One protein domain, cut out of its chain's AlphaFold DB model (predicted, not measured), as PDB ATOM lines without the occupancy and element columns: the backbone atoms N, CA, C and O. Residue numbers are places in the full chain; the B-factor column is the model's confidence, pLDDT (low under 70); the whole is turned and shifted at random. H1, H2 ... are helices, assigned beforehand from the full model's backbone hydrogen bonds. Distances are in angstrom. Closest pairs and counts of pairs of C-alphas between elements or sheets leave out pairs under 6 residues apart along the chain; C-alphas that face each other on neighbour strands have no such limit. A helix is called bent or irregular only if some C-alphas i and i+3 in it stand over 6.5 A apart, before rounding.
ATOM      1  N   GLN A 152     127.318  84.547  96.063       91.38
ATOM      2  CA  GLN A 152     126.343  85.441  96.696       91.38
ATOM      3  C   GLN A 152     126.115  85.135  98.183       91.38
ATOM      4  O   GLN A 152     125.939  86.070  98.959       91.38
ATOM      5  N   GLU A 153     126.139  83.860  98.589       91.75
ATOM      6  CA  GLU A 153     125.930  83.455  99.989       91.75
ATOM      7  C   GLU A 153     127.051  84.003 100.872       91.75
ATOM      8  O   GLU A 153     126.786  84.623 101.899       91.75
ATOM      9  N   ARG A 154     128.306  83.869 100.427       93.75
ATOM     10  CA  ARG A 154     129.462  84.402 101.160       93.75
ATOM     11  C   ARG A 154     129.406  85.923 101.302       93.75
ATOM     12  O   ARG A 154     129.739  86.451 102.358       93.75
ATOM     13  N   ALA A 155     128.946  86.628 100.267       95.25
ATOM     14  CA  ALA A 155     128.829  88.082 100.314       95.25
ATOM     15  C   ALA A 155     127.705  88.522 101.257       95.25
ATOM     16  O   ALA A 155     127.888  89.452 102.038       95.25
ATOM     17  N   LEU A 156     126.568  87.820 101.231       95.56
ATOM     18  CA  LEU A 156     125.470  88.057 102.160       95.56
ATOM     19  C   LEU A 156     125.916  87.844 103.609       95.56
ATOM     20  O   LEU A 156     125.694  88.720 104.438       95.56
ATOM     21  N   ILE A 157     126.602  86.736 103.902       95.31
ATOM     22  CA  ILE A 157     127.128  86.457 105.243       95.31
ATOM     23  C   ILE A 157     128.088  87.566 105.692       95.31
ATOM     24  O   ILE A 157     127.932  88.083 106.794       95.31
ATOM     25  N   TYR A 158     129.024  87.991 104.837       95.31
ATOM     26  CA  TYR A 158     129.911  89.114 105.156       95.31
ATOM     27  C   TYR A 158     129.120  90.377 105.520       95.31
ATOM     28  O   TYR A 158     129.380  90.976 106.557       95.31
ATOM     29  N   HIS A 159     128.127  90.774 104.714       95.31
ATOM     30  CA  HIS A 159     127.346  91.990 104.984       95.31
ATOM     31  C   HIS A 159     126.415  91.871 106.195       95.31
ATOM     32  O   HIS A 159     126.141  92.891 106.822       95.31
ATOM     33  N   LEU A 160     125.968  90.664 106.556       95.69
ATOM     34  CA  LEU A 160     125.237  90.416 107.804       95.69
ATOM     35  C   LEU A 160     126.144  90.558 109.034       95.69
ATOM     36  O   LEU A 160     125.702  91.035 110.075       95.69
ATOM     37  N   LEU A 161     127.409  90.147 108.921       95.81
ATOM     38  CA  LEU A 161     128.344  90.083 110.047       95.81
ATOM     39  C   LEU A 161     129.239  91.315 110.188       95.81
ATOM     40  O   LEU A 161     129.791  91.523 111.266       95.81
ATOM     41  N   LYS A 162     129.402  92.122 109.132       92.75
ATOM     42  CA  LYS A 162     130.431  93.174 109.068       92.75
ATOM     43  C   LYS A 162     130.407  94.144 110.246       92.75
ATOM     44  O   LYS A 162     131.468  94.454 110.773       92.75
ATOM     45  N   GLU A 163     129.220  94.560 110.686       92.12
ATOM     46  CA  GLU A 163     129.066  95.482 111.814       92.12
ATOM     47  C   GLU A 163     129.225  94.727 113.136       92.12
ATOM     48  O   GLU A 163     130.035  95.099 113.980       92.12
ATOM     49  N   LYS A 164     128.515  93.600 113.284       93.75
ATOM     50  CA  LYS A 164     128.492  92.808 114.521       93.75
ATOM     51  C   LYS A 164     129.874  92.297 114.928       93.75
ATOM     52  O   LYS A 164     130.186  92.260 116.113       93.75
ATOM     53  N   TRP A 165     130.676  91.860 113.962       95.00
ATOM     54  CA  TRP A 165     132.011  91.299 114.187       95.00
ATOM     55  C   TRP A 165     133.135  92.266 113.806       95.00
ATOM     56  O   TRP A 165     134.296  91.868 113.784       95.00
ATOM     57  N   ASN A 166     132.813  93.533 113.516       91.12
ATOM     58  CA  ASN A 166     133.789  94.555 113.135       91.12
ATOM     59  C   ASN A 166     134.739  94.076 112.013       91.12
ATOM     60  O   ASN A 166     135.968  94.155 112.119       91.12
ATOM     61  N   LEU A 167     134.153  93.510 110.950       90.12
ATOM     62  CA  LEU A 167     134.890  92.971 109.801       90.12
ATOM     63  C   LEU A 167     135.298  94.059 108.805       90.12
ATOM     64  O   LEU A 167     136.123  93.827 107.918       90.12
ATOM     65  N   SER A 168     134.674  95.229 108.909       78.00
ATOM     66  CA  SER A 168     134.832  96.312 107.953       78.00
ATOM     67  C   SER A 168     136.313  96.680 107.776       78.00
ATOM     68  O   SER A 168     137.060  96.848 108.739       78.00
ATOM     69  N   TYR A 169     136.737  96.782 106.512       65.50
ATOM     70  CA  TYR A 169     138.043  97.309 106.090       65.50
ATOM     71  C   TYR A 169     139.289  96.473 106.435       65.50
ATOM     72  O   TYR A 169     140.406  96.973 106.296       65.50
ATOM     73  N   ARG A 170     139.158  95.188 106.810       81.06
ATOM     74  CA  ARG A 170     140.333  94.304 106.961       81.06
ATOM     75  C   ARG A 170     140.495  93.342 105.774       81.06
ATOM     76  O   ARG A 170     139.628  92.488 105.560       81.06
ATOM     77  N   PRO A 171     141.642  93.370 105.061       86.19
ATOM     78  CA  PRO A 171     141.905  92.479 103.927       86.19
ATOM     79  C   PRO A 171     141.765  90.985 104.252       86.19
ATOM     80  O   PRO A 171     141.417  90.201 103.368       86.19
ATOM     81  N   LYS A 172     142.012  90.585 105.510       90.31
ATOM     82  CA  LYS A 172     141.901  89.188 105.954       90.31
ATOM     83  C   LYS A 172     140.478  88.641 105.814       90.31
ATOM     84  O   LYS A 172     140.308  87.530 105.327       90.31
ATOM     85  N   TYR A 173     139.455  89.434 106.141       92.81
ATOM     86  CA  TYR A 173     138.062  88.987 106.063       92.81
ATOM     87  C   TYR A 173     137.543  88.972 104.630       92.81
ATOM     88  O   TYR A 173     136.867  88.025 104.242       92.81
ATOM     89  N   VAL A 174     137.921  89.963 103.814       91.62
ATOM     90  CA  VAL A 174     137.615  89.938 102.375       91.62
ATOM     91  C   VAL A 174     138.154  88.645 101.757       91.62
ATOM     92  O   VAL A 174     137.415  87.947 101.072       91.62
ATOM     93  N   LYS A 175     139.398  88.262 102.067       90.12
ATOM     94  CA  LYS A 175     140.017  87.022 101.567       90.12
ATOM     95  C   LYS A 175     139.406  85.755 102.154       90.12
ATOM     96  O   LYS A 175     139.194  84.800 101.417       90.12
ATOM     97  N   PHE A 176     139.067  85.757 103.440       92.31
ATOM     98  CA  PHE A 176     138.391  84.630 104.080       92.31
ATOM     99  C   PHE A 176     137.108  84.241 103.327       92.31
ATOM    100  O   PHE A 176     136.895  83.070 103.025       92.31
ATOM    101  N   PHE A 177     136.288  85.224 102.938       93.31
ATOM    102  CA  PHE A 177     135.053  84.976 102.185       93.31
ATOM    103  C   PHE A 177     135.257  84.806 100.665       93.31
ATOM    104  O   PHE A 177     134.292  84.557  99.943       93.31
ATOM    105  N   GLN A 178     136.481  84.920 100.143       91.81
ATOM    106  CA  GLN A 178     136.764  84.823  98.705       91.81
ATOM    107  C   GLN A 178     136.628  83.384  98.177       91.81
ATOM    108  O   GLN A 178     136.037  83.170  97.109       91.81
ATOM    109  N   CYS A 179     137.148  82.404  98.926       89.12
ATOM    110  CA  CYS A 179     137.350  81.015  98.486       89.12
ATOM    111  C   CYS A 179     138.025  80.968  97.096       89.12
ATOM    112  O   CYS A 179     139.021  81.650  96.872       89.12
ATOM    113  N   TYR A 180     137.473  80.216  96.138       86.25
ATOM    114  CA  TYR A 180     138.031  80.068  94.786       86.25
ATOM    115  C   TYR A 180     137.833  81.270  93.843       86.25
ATOM    116  O   TYR A 180     138.256  81.218  92.687       86.25
ATOM    117  N   ALA A 181     137.157  82.342  94.270       89.88
ATOM    118  CA  ALA A 181     136.963  83.507  93.407       89.88
ATOM    119  C   ALA A 181     138.294  84.230  93.147       89.88
ATOM    120  O   ALA A 181     139.157  84.270  94.017       89.88
ATOM    121  N   LYS A 182     138.470  84.869  91.983       91.50
ATOM    122  CA  LYS A 182     139.609  85.785  91.782       91.50
ATOM    123  C   LYS A 182     139.437  87.019  92.673       91.50
ATOM    124  O   LYS A 182     138.341  87.577  92.714       91.50
ATOM    125  N   LEU A 183     140.508  87.434  93.356       89.25
ATOM    126  CA  LEU A 183     140.451  88.465  94.405       89.25
ATOM    127  C   LEU A 183     139.867  89.778  93.886       89.25
ATOM    128  O   LEU A 183     138.963  90.321  94.503       89.25
ATOM    129  N   GLU A 184     140.329  90.226  92.722       89.62
ATOM    130  CA  GLU A 184     139.890  91.470  92.079       89.62
ATOM    131  C   GLU A 184     138.372  91.486  91.840       89.62
ATOM    132  O   GLU A 184     137.684  92.429  92.229       89.62
ATOM    133  N   TYR A 185     137.824  90.407  91.267       93.38
ATOM    134  CA  TYR A 185     136.384  90.288  91.020       93.38
ATOM    135  C   TYR A 185     135.581  90.151  92.314       93.38
ATOM    136  O   TYR A 185     134.494  90.728  92.427       93.38
ATOM    137  N   TRP A 186     136.115  89.406  93.286       94.19
ATOM    138  CA  TRP A 186     135.494  89.227  94.593       94.19
ATOM    139  C   TRP A 186     135.381  90.539  95.354       94.19
ATOM    140  O   TRP A 186     134.293  90.891  95.800       94.19
ATOM    141  N   GLU A 187     136.478  91.278  95.460       92.00
ATOM    142  CA  GLU A 187     136.540  92.551  96.165       92.00
ATOM    143  C   GLU A 187     135.618  93.588  95.516       92.00
ATOM    144  O   GLU A 187     134.808  94.220  96.200       92.00
ATOM    145  N   GLU A 188     135.649  93.694  94.183       92.69
ATOM    146  CA  GLU A 188     134.742  94.574  93.446       92.69
ATOM    147  C   GLU A 188     133.273  94.208  93.710       92.69
ATOM    148  O   GLU A 188     132.422  95.079  93.925       92.69
ATOM    149  N   TYR A 189     132.949  92.914  93.722       94.56
ATOM    150  CA  TYR A 189     131.587  92.491  93.995       94.56
ATOM    151  C   TYR A 189     131.167  92.756  95.436       94.56
ATOM    152  O   TYR A 189     130.131  93.385  95.652       94.56
ATOM    153  N   LEU A 190     131.960  92.289  96.398       94.00
ATOM    154  CA  LEU A 190     131.669  92.349  97.823       94.00
ATOM    155  C   LEU A 190     131.495  93.795  98.283       94.00
ATOM    156  O   LEU A 190     130.510  94.106  98.952       94.00
ATOM    157  N   LEU A 191     132.423  94.676  97.902       89.88
ATOM    158  CA  LEU A 191     132.475  96.043  98.416       89.88
ATOM    159  C   LEU A 191     131.620  97.016  97.601       89.88
ATOM    160  O   LEU A 191     131.015  97.917  98.177       89.88
ATOM    161  N   LYS A 192     131.533  96.841  96.272       89.12
ATOM    162  CA  LYS A 192     130.871  97.822  95.390       89.12
ATOM    163  C   LYS A 192     129.553  97.326  94.808       89.12
ATOM    164  O   LYS A 192     128.582  98.079  94.784       89.12
ATOM    165  N   LYS A 193     129.499  96.097  94.283       93.56
ATOM    166  CA  LYS A 193     128.322  95.630  93.519       93.56
ATOM    167  C   LYS A 193     127.222  95.040  94.401       93.56
ATOM    168  O   LYS A 193     126.060  95.147  94.019       93.56
ATOM    169  N   PHE A 194     127.549  94.440  95.546       93.12
ATOM    170  CA  PHE A 194     126.576  93.722  96.370       93.12
ATOM    171  C   PHE A 194     125.462  94.649  96.874       93.12
ATOM    172  O   PHE A 194     124.308  94.439  96.519       93.12
ATOM    173  N   ASN A 195     125.800  95.723  97.595       90.00
ATOM    174  CA  ASN A 195     124.803  96.665  98.133       90.00
ATOM    175  C   ASN A 195     124.098  97.494  97.045       90.00
ATOM    176  O   ASN A 195     123.011  98.009  97.274       90.00
ATOM    177  N   LYS A 196     124.689  97.607  95.846       90.06
ATOM    178  CA  LYS A 196     124.018  98.224  94.689       90.06
ATOM    179  C   LYS A 196     122.925  97.332  94.107       90.06
ATOM    180  O   LYS A 196     121.943  97.840  93.580       90.06
ATOM    181  N   LYS A 197     123.122  96.011  94.147       88.00
ATOM    182  CA  LYS A 197     122.194  95.027  93.572       88.00
ATOM    183  C   LYS A 197     121.168  94.520  94.577       88.00
ATOM    184  O   LYS A 197     120.071  94.158  94.175       88.00
ATOM    185  N   ASN A 198     121.529  94.485  95.855       89.81
ATOM    186  CA  ASN A 198     120.775  93.793  96.886       89.81
ATOM    187  C   ASN A 198     120.379  94.746  98.012       89.81
ATOM    188  O   ASN A 198     121.176  95.563  98.467       89.81
ATOM    189  N   THR A 199     119.163  94.568  98.519       91.12
ATOM    190  CA  THR A 199     118.723  95.142  99.792       91.12
ATOM    191  C   THR A 199     118.478  93.986 100.749       91.12
ATOM    192  O   THR A 199     117.647  93.131 100.455       91.12
ATOM    193  N   ILE A 200     119.209  93.938 101.864       93.00
ATOM    194  CA  ILE A 200     119.026  92.894 102.879       93.00
ATOM    195  C   ILE A 200     117.783  93.229 103.709       93.00
ATOM    196  O   ILE A 200     117.681  94.320 104.267       93.00
ATOM    197  N   ASP A 201     116.850  92.287 103.811       92.19
ATOM    198  CA  ASP A 201     115.687  92.398 104.685       92.19
ATOM    199  C   ASP A 201     116.110  92.447 106.161       92.19
ATOM    200  O   ASP A 201     116.714  91.513 106.694       92.19
ATOM    201  N   THR A 202     115.774  93.551 106.828       92.88
ATOM    202  CA  THR A 202     116.188  93.832 108.208       92.88
ATOM    203  C   THR A 202     115.607  92.840 109.212       92.88
ATOM    204  O   THR A 202     116.279  92.491 110.178       92.88
ATOM    205  N   PHE A 203     114.383  92.347 108.991       92.50
ATOM    206  CA  PHE A 203     113.768  91.373 109.893       92.50
ATOM    207  C   PHE A 203     114.537  90.050 109.863       92.50
ATOM    208  O   PHE A 203     114.913  89.535 110.918       92.50
ATOM    209  N   LEU A 204     114.827  89.526 108.668       92.12
ATOM    210  CA  LEU A 204     115.626  88.309 108.537       92.12
ATOM    211  C   LEU A 204     117.069  88.505 109.001       92.12
ATOM    212  O   LEU A 204     117.609  87.603 109.640       92.12
ATOM    213  N   ALA A 205     117.679  89.665 108.740       94.75
ATOM    214  CA  ALA A 205     119.012  89.980 109.247       94.75
ATOM    215  C   ALA A 205     119.049  89.933 110.782       94.75
ATOM    216  O   ALA A 205     119.867  89.217 111.353       94.75
ATOM    217  N   ASN A 206     118.112  90.605 111.453       95.88
ATOM    218  CA  ASN A 206     118.038  90.610 112.913       95.88
ATOM    219  C   ASN A 206     117.779  89.206 113.469       95.88
ATOM    220  O   ASN A 206     118.476  88.774 114.382       95.88
ATOM    221  N   LYS A 207     116.853  88.443 112.871       96.38
ATOM    222  CA  LYS A 207     116.596  87.050 113.274       96.38
ATOM    223  C   LYS A 207     117.818  86.153 113.092       96.38
ATOM    224  O   LYS A 207     118.061  85.289 113.931       96.38
ATOM    225  N   PHE A 208     118.592  86.354 112.028       95.69
ATOM    226  CA  PHE A 208     119.852  85.646 111.825       95.69
ATOM    227  C   PHE A 208     120.854  85.965 112.942       95.69
ATOM    228  O   PHE A 208     121.405  85.039 113.534       95.69
ATOM    229  N   LEU A 209     121.045  87.246 113.280       97.00
ATOM    230  CA  LEU A 209     121.978  87.657 114.333       97.00
ATOM    231  C   LEU A 209     121.536  87.175 115.723       97.00
ATOM    232  O   LEU A 209     122.367  86.660 116.464       97.00
ATOM    233  N   GLU A 210     120.239  87.236 116.040       97.88
ATOM    234  CA  GLU A 210     119.675  86.669 117.276       97.88
ATOM    235  C   GLU A 210     119.976  85.166 117.399       97.88
ATOM    236  O   GLU A 210     120.381  84.680 118.456       97.88
ATOM    237  N   LYS A 211     119.789  84.403 116.313       97.56
ATOM    238  CA  LYS A 211     120.076  82.960 116.305       97.56
ATOM    239  C   LYS A 211     121.569  82.660 116.371       97.56
ATOM    240  O   LYS A 211     121.950  81.676 117.001       97.56
ATOM    241  N   LEU A 212     122.400  83.496 115.756       97.19
ATOM    242  CA  LEU A 212     123.852  83.402 115.856       97.19
ATOM    243  C   LEU A 212     124.329  83.642 117.294       97.19
ATOM    244  O   LEU A 212     125.154  82.877 117.785       97.19
ATOM    245  N   ASP A 213     123.768  84.635 117.988       98.00
ATOM    246  CA  ASP A 213     124.073  84.906 119.396       98.00
ATOM    247  C   ASP A 213     123.642  83.763 120.308       98.00
ATOM    248  O   ASP A 213     124.426  83.311 121.141       98.00
ATOM    249  N   ALA A 214     122.431  83.240 120.107       98.00
ATOM    250  CA  ALA A 214     121.954  82.078 120.850       98.00
ATOM    251  C   ALA A 214     122.876  80.864 120.654       98.00
ATOM    252  O   ALA A 214     123.170  80.151 121.611       98.00
ATOM    253  N   LYS A 215     123.378  80.656 119.430       97.31
ATOM    254  CA  LYS A 215     124.343  79.594 119.135       97.31
ATOM    255  C   LYS A 215     125.683  79.820 119.838       97.31
ATOM    256  O   LYS A 215     126.207  78.878 120.420       97.31
ATOM    257  N   ILE A 216     126.225  81.038 119.808       97.81
ATOM    258  CA  ILE A 216     127.478  81.373 120.507       97.81
ATOM    259  C   ILE A 216     127.323  81.153 122.016       97.81
ATOM    260  O   ILE A 216     128.196  80.554 122.638       97.81
ATOM    261  N   ALA A 217     126.207  81.597 122.600       97.69
ATOM    262  CA  ALA A 217     125.918  81.404 124.016       97.69
ATOM    263  C   ALA A 217     125.833  79.915 124.383       97.69
ATOM    264  O   ALA A 217     126.419  79.503 125.380       97.69
ATOM    265  N   GLN A 218     125.164  79.109 123.552       97.81
ATOM    266  CA  GLN A 218     125.079  77.661 123.735       97.81
ATOM    267  C   GLN A 218     126.457  76.984 123.656       97.81
ATOM    268  O   GLN A 218     126.794  76.188 124.523       97.81
ATOM    269  N   GLU A 219     127.271  77.315 122.648       97.69
ATOM    270  CA  GLU A 219     128.620  76.745 122.496       97.69
ATOM    271  C   GLU A 219     129.518  77.116 123.689       97.69
ATOM    272  O   GLU A 219     130.217  76.259 124.223       97.69
ATOM    273  N   ASN A 220     129.424  78.354 124.188       95.62
ATOM    274  CA  ASN A 220     130.137  78.771 125.397       95.62
ATOM    275  C   ASN A 220     129.686  77.988 126.642       95.62
ATOM    276  O   ASN A 220     130.528  77.578 127.436       95.62
ATOM    277  N   GLN A 221     128.379  77.763 126.818       96.62
ATOM    278  CA  GLN A 221     127.842  76.974 127.938       96.62
ATOM    279  C   GLN A 221     128.317  75.518 127.906       96.62
ATOM    280  O   GLN A 221     128.551  74.923 128.955       96.62
ATOM    281  N   ASN A 222     128.509  74.965 126.709       96.44
ATOM    282  CA  ASN A 222     129.030  73.617 126.515       96.44
ATOM    283  C   ASN A 222     130.562  73.519 126.676       96.44
ATOM    284  O   ASN A 222     131.111  72.432 126.510       96.44
ATOM    285  N   ASN A 223     131.262  74.621 126.983       95.00
ATOM    286  CA  ASN A 223     132.729  74.719 126.936       95.00
ATOM    287  C   ASN A 223     133.320  74.335 125.563       95.00
ATOM    288  O   ASN A 223     134.444  73.840 125.468       95.00
ATOM    289  N   GLU A 224     132.564  74.565 124.490       95.31
ATOM    290  CA  GLU A 224     133.010  74.371 123.116       95.31
ATOM    291  C   GLU A 224     133.608  75.666 122.559       95.31
ATOM    292  O   GLU A 224     133.233  76.782 122.928       95.31
ATOM    293  N   GLU A 225     134.522  75.537 121.599       96.19
ATOM    294  CA  GLU A 225     135.001  76.704 120.870       96.19
ATOM    295  C   GLU A 225     133.882  77.287 119.997       96.19
ATOM    296  O   GLU A 225     133.492  76.711 118.971       96.19
ATOM    297  N   ASN A 226     133.382  78.462 120.387       97.50
ATOM    298  CA  ASN A 226     132.268  79.075 119.681       97.50
ATOM    299  C   ASN A 226     132.619  79.458 118.228       97.50
ATOM    300  O   ASN A 226     133.778  79.617 117.830       97.50
ATOM    301  N   ILE A 227     131.583  79.600 117.402       96.31
ATOM    302  CA  ILE A 227     131.704  79.879 115.967       96.31
ATOM    303  C   ILE A 227     132.477  81.170 115.656       96.31
ATOM    304  O   ILE A 227     133.176  81.208 114.646       96.31
ATOM    305  N   TYR A 228     132.412  82.194 116.514       96.56
ATOM    306  CA  TYR A 228     133.185  83.425 116.329       96.56
ATOM    307  C   TYR A 228     134.687  83.184 116.543       96.56
ATOM    308  O   TYR A 228     135.500  83.605 115.722       96.56
ATOM    309  N   VAL A 229     135.067  82.439 117.586       96.56
ATOM    310  CA  VAL A 229     136.476  82.085 117.841       96.56
ATOM    311  C   VAL A 229     137.033  81.216 116.712       96.56
ATOM    312  O   VAL A 229     138.113  81.508 116.194       96.56
ATOM    313  N   ARG A 230     136.278  80.202 116.263       96.00
ATOM    314  CA  ARG A 230     136.650  79.381 115.093       96.00
ATOM    315  C   ARG A 230     136.823  80.226 113.830       96.00
ATOM    316  O   ARG A 230     137.770  80.008 113.066       96.00
ATOM    317  N   PHE A 231     135.922  81.185 113.612       95.25
ATOM    318  CA  PHE A 231     135.995  82.128 112.500       95.25
ATOM    319  C   PHE A 231     137.281  82.959 112.559       95.25
ATOM    320  O   PHE A 231     138.048  82.922 111.598       95.25
ATOM    321  N   GLU A 232     137.576  83.625 113.679       94.69
ATOM    322  CA  GLU A 232     138.788  84.447 113.824       94.69
ATOM    323  C   GLU A 232     140.066  83.619 113.649       94.69
ATOM    324  O   GLU A 232     140.928  83.992 112.854       94.69
ATOM    325  N   LYS A 233     140.167  82.444 114.292       94.00
ATOM    326  CA  LYS A 233     141.319  81.534 114.132       94.00
ATOM    327  C   LYS A 233     141.561  81.141 112.678       94.00
ATOM    328  O   LYS A 233     142.705  80.979 112.250       94.00
ATOM    329  N   THR A 234     140.492  80.972 111.907       91.50
ATOM    330  CA  THR A 234     140.603  80.628 110.488       91.50
ATOM    331  C   THR A 234     140.928  81.861 109.644       91.50
ATOM    332  O   THR A 234     141.773  81.773 108.756       91.50
ATOM    333  N   ALA A 235     140.329  83.016 109.943       91.69
ATOM    334  CA  ALA A 235     140.597  84.286 109.272       91.69
ATOM    335  C   ALA A 235     142.046  84.773 109.469       91.69
ATOM    336  O   ALA A 235     142.618  85.364 108.554       91.69
ATOM    337  N   GLU A 236     142.678  84.466 110.606       90.38
ATOM    338  CA  GLU A 236     144.100  84.748 110.866       90.38
ATOM    339  C   GLU A 236     145.034  84.111 109.828       90.38
ATOM    340  O   GLU A 236     146.036  84.708 109.428       90.38
ATOM    341  N   LYS A 237     144.659  82.949 109.277       89.00
ATOM    342  CA  LYS A 237     145.418  82.287 108.205       89.00
ATOM    343  C   LYS A 237     145.438  83.078 106.900       89.00
ATOM    344  O   LYS A 237     146.149  82.674 105.993       89.00
ATOM    345  N   PHE A 238     144.696  84.184 106.790       86.06
ATOM    346  CA  PHE A 238     144.655  85.069 105.623       86.06
ATOM    347  C   PHE A 238     145.435  86.385 105.822       86.06
ATOM    348  O   PHE A 238     145.440  87.243 104.934       86.06
TER     349      PHE A 238
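AT A GLANCE: This is residues 152 to 238 of the 251 residues of an uncharacterized protein of Candidatus Atribacteria bacterium HGW-Atribacteria-1 (UniProt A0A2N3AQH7). Four helices, H2, H3, H4 and H5, make a rough, loosely joined ring, and the first helix, H1, stands in its middle, about perpendicular to H3 and, only just, to H4. H3 forms one side of the ring and the long H4 another, while H5 folds back from the end of H4 to meet H2. The printed part has 87 residues with five named helices in the order H1, H2, H3, H4, H5 and no named strand, and its class is all helix. It is compact, with a radius of gyration of the C-alphas of 13.9 A, and its C-alphas span 40 by 33 by 20 A.

IN THESE COORDINATES: H1, residues 152 to 161, begins at C-alpha 152 at (126.343, 85.441, 96.696) and is 14.3 A long from first to last C-alpha. H2, residues 171 to 176, is 8.6 A long. H3, residues 183 to 197, is 19.4 A long; it is only just irregular, with C-alphas 192 and 195 6.8 A apart. H4, residues 202 to 221, is the longest at 28.4 A and begins at C-alpha 202 at (116.188, 93.832, 108.208). H5, residues 227 to 236, is 14.3 A long and ends at C-alpha 236 at (144.100, 84.748, 110.866).

HOW THE PARTS SIT: H1, whose centre is nearest to the mean of the C-alphas at 5.4 A, touches no helix. It is close to H3 but not clearly touching it; their closest C-alphas, of Ala 155 and Leu 190, are 5.7 A apart, and they are about perpendicular at 73 degrees. It is likewise close to H4 but not clearly touching it, with the C-alphas of Leu 160 and Ala 205 closest at 6.4 A, and only just about perpendicular at 72 degrees. H1 and H2 are near each other, and H1 and H5 are apart. H2 and H3 only just touch, with 3 pairs of C-alphas within 8 A, the closest those of Val 174 and Glu 187 at 6.8 A; they are about perpendicular at 88 degrees. H2 and H5 touch, with the C-alphas of Phe 176 and Ala 235 closest at 5.7 A, at a steep tilt of 62 degrees, opposite ways. H4 touches H5 with residues 216 to 219 alone, and only just, with 3 pairs within 8 A; the closest C-alphas are those of Ile 216 and Ile 227 at 6.4 A, and the lines are about perpendicular at 87 degrees. The helix packing is mostly crossed: of these 3 touching pairs, 0 are at a shallow tilt. H3 and H4 are apart, as are H3 and H5, and H2 and H4. In H1, H2, H4 and H5 every O i to N i+4 pair is within hydrogen-bond range; in H3 it is 8 of 11.

THE WHOLE: The C-alphas farthest apart are those of Lys 196 and Asn 223, at 40.8 A. The printed part has no cut. The links from H3 to H4 and from H4 to H5 are tight, those from H1 to H2 and from H2 to H3 are short, and no link is long. The mean pLDDT of the printed part is 92.8, and residue 169 alone is under 70.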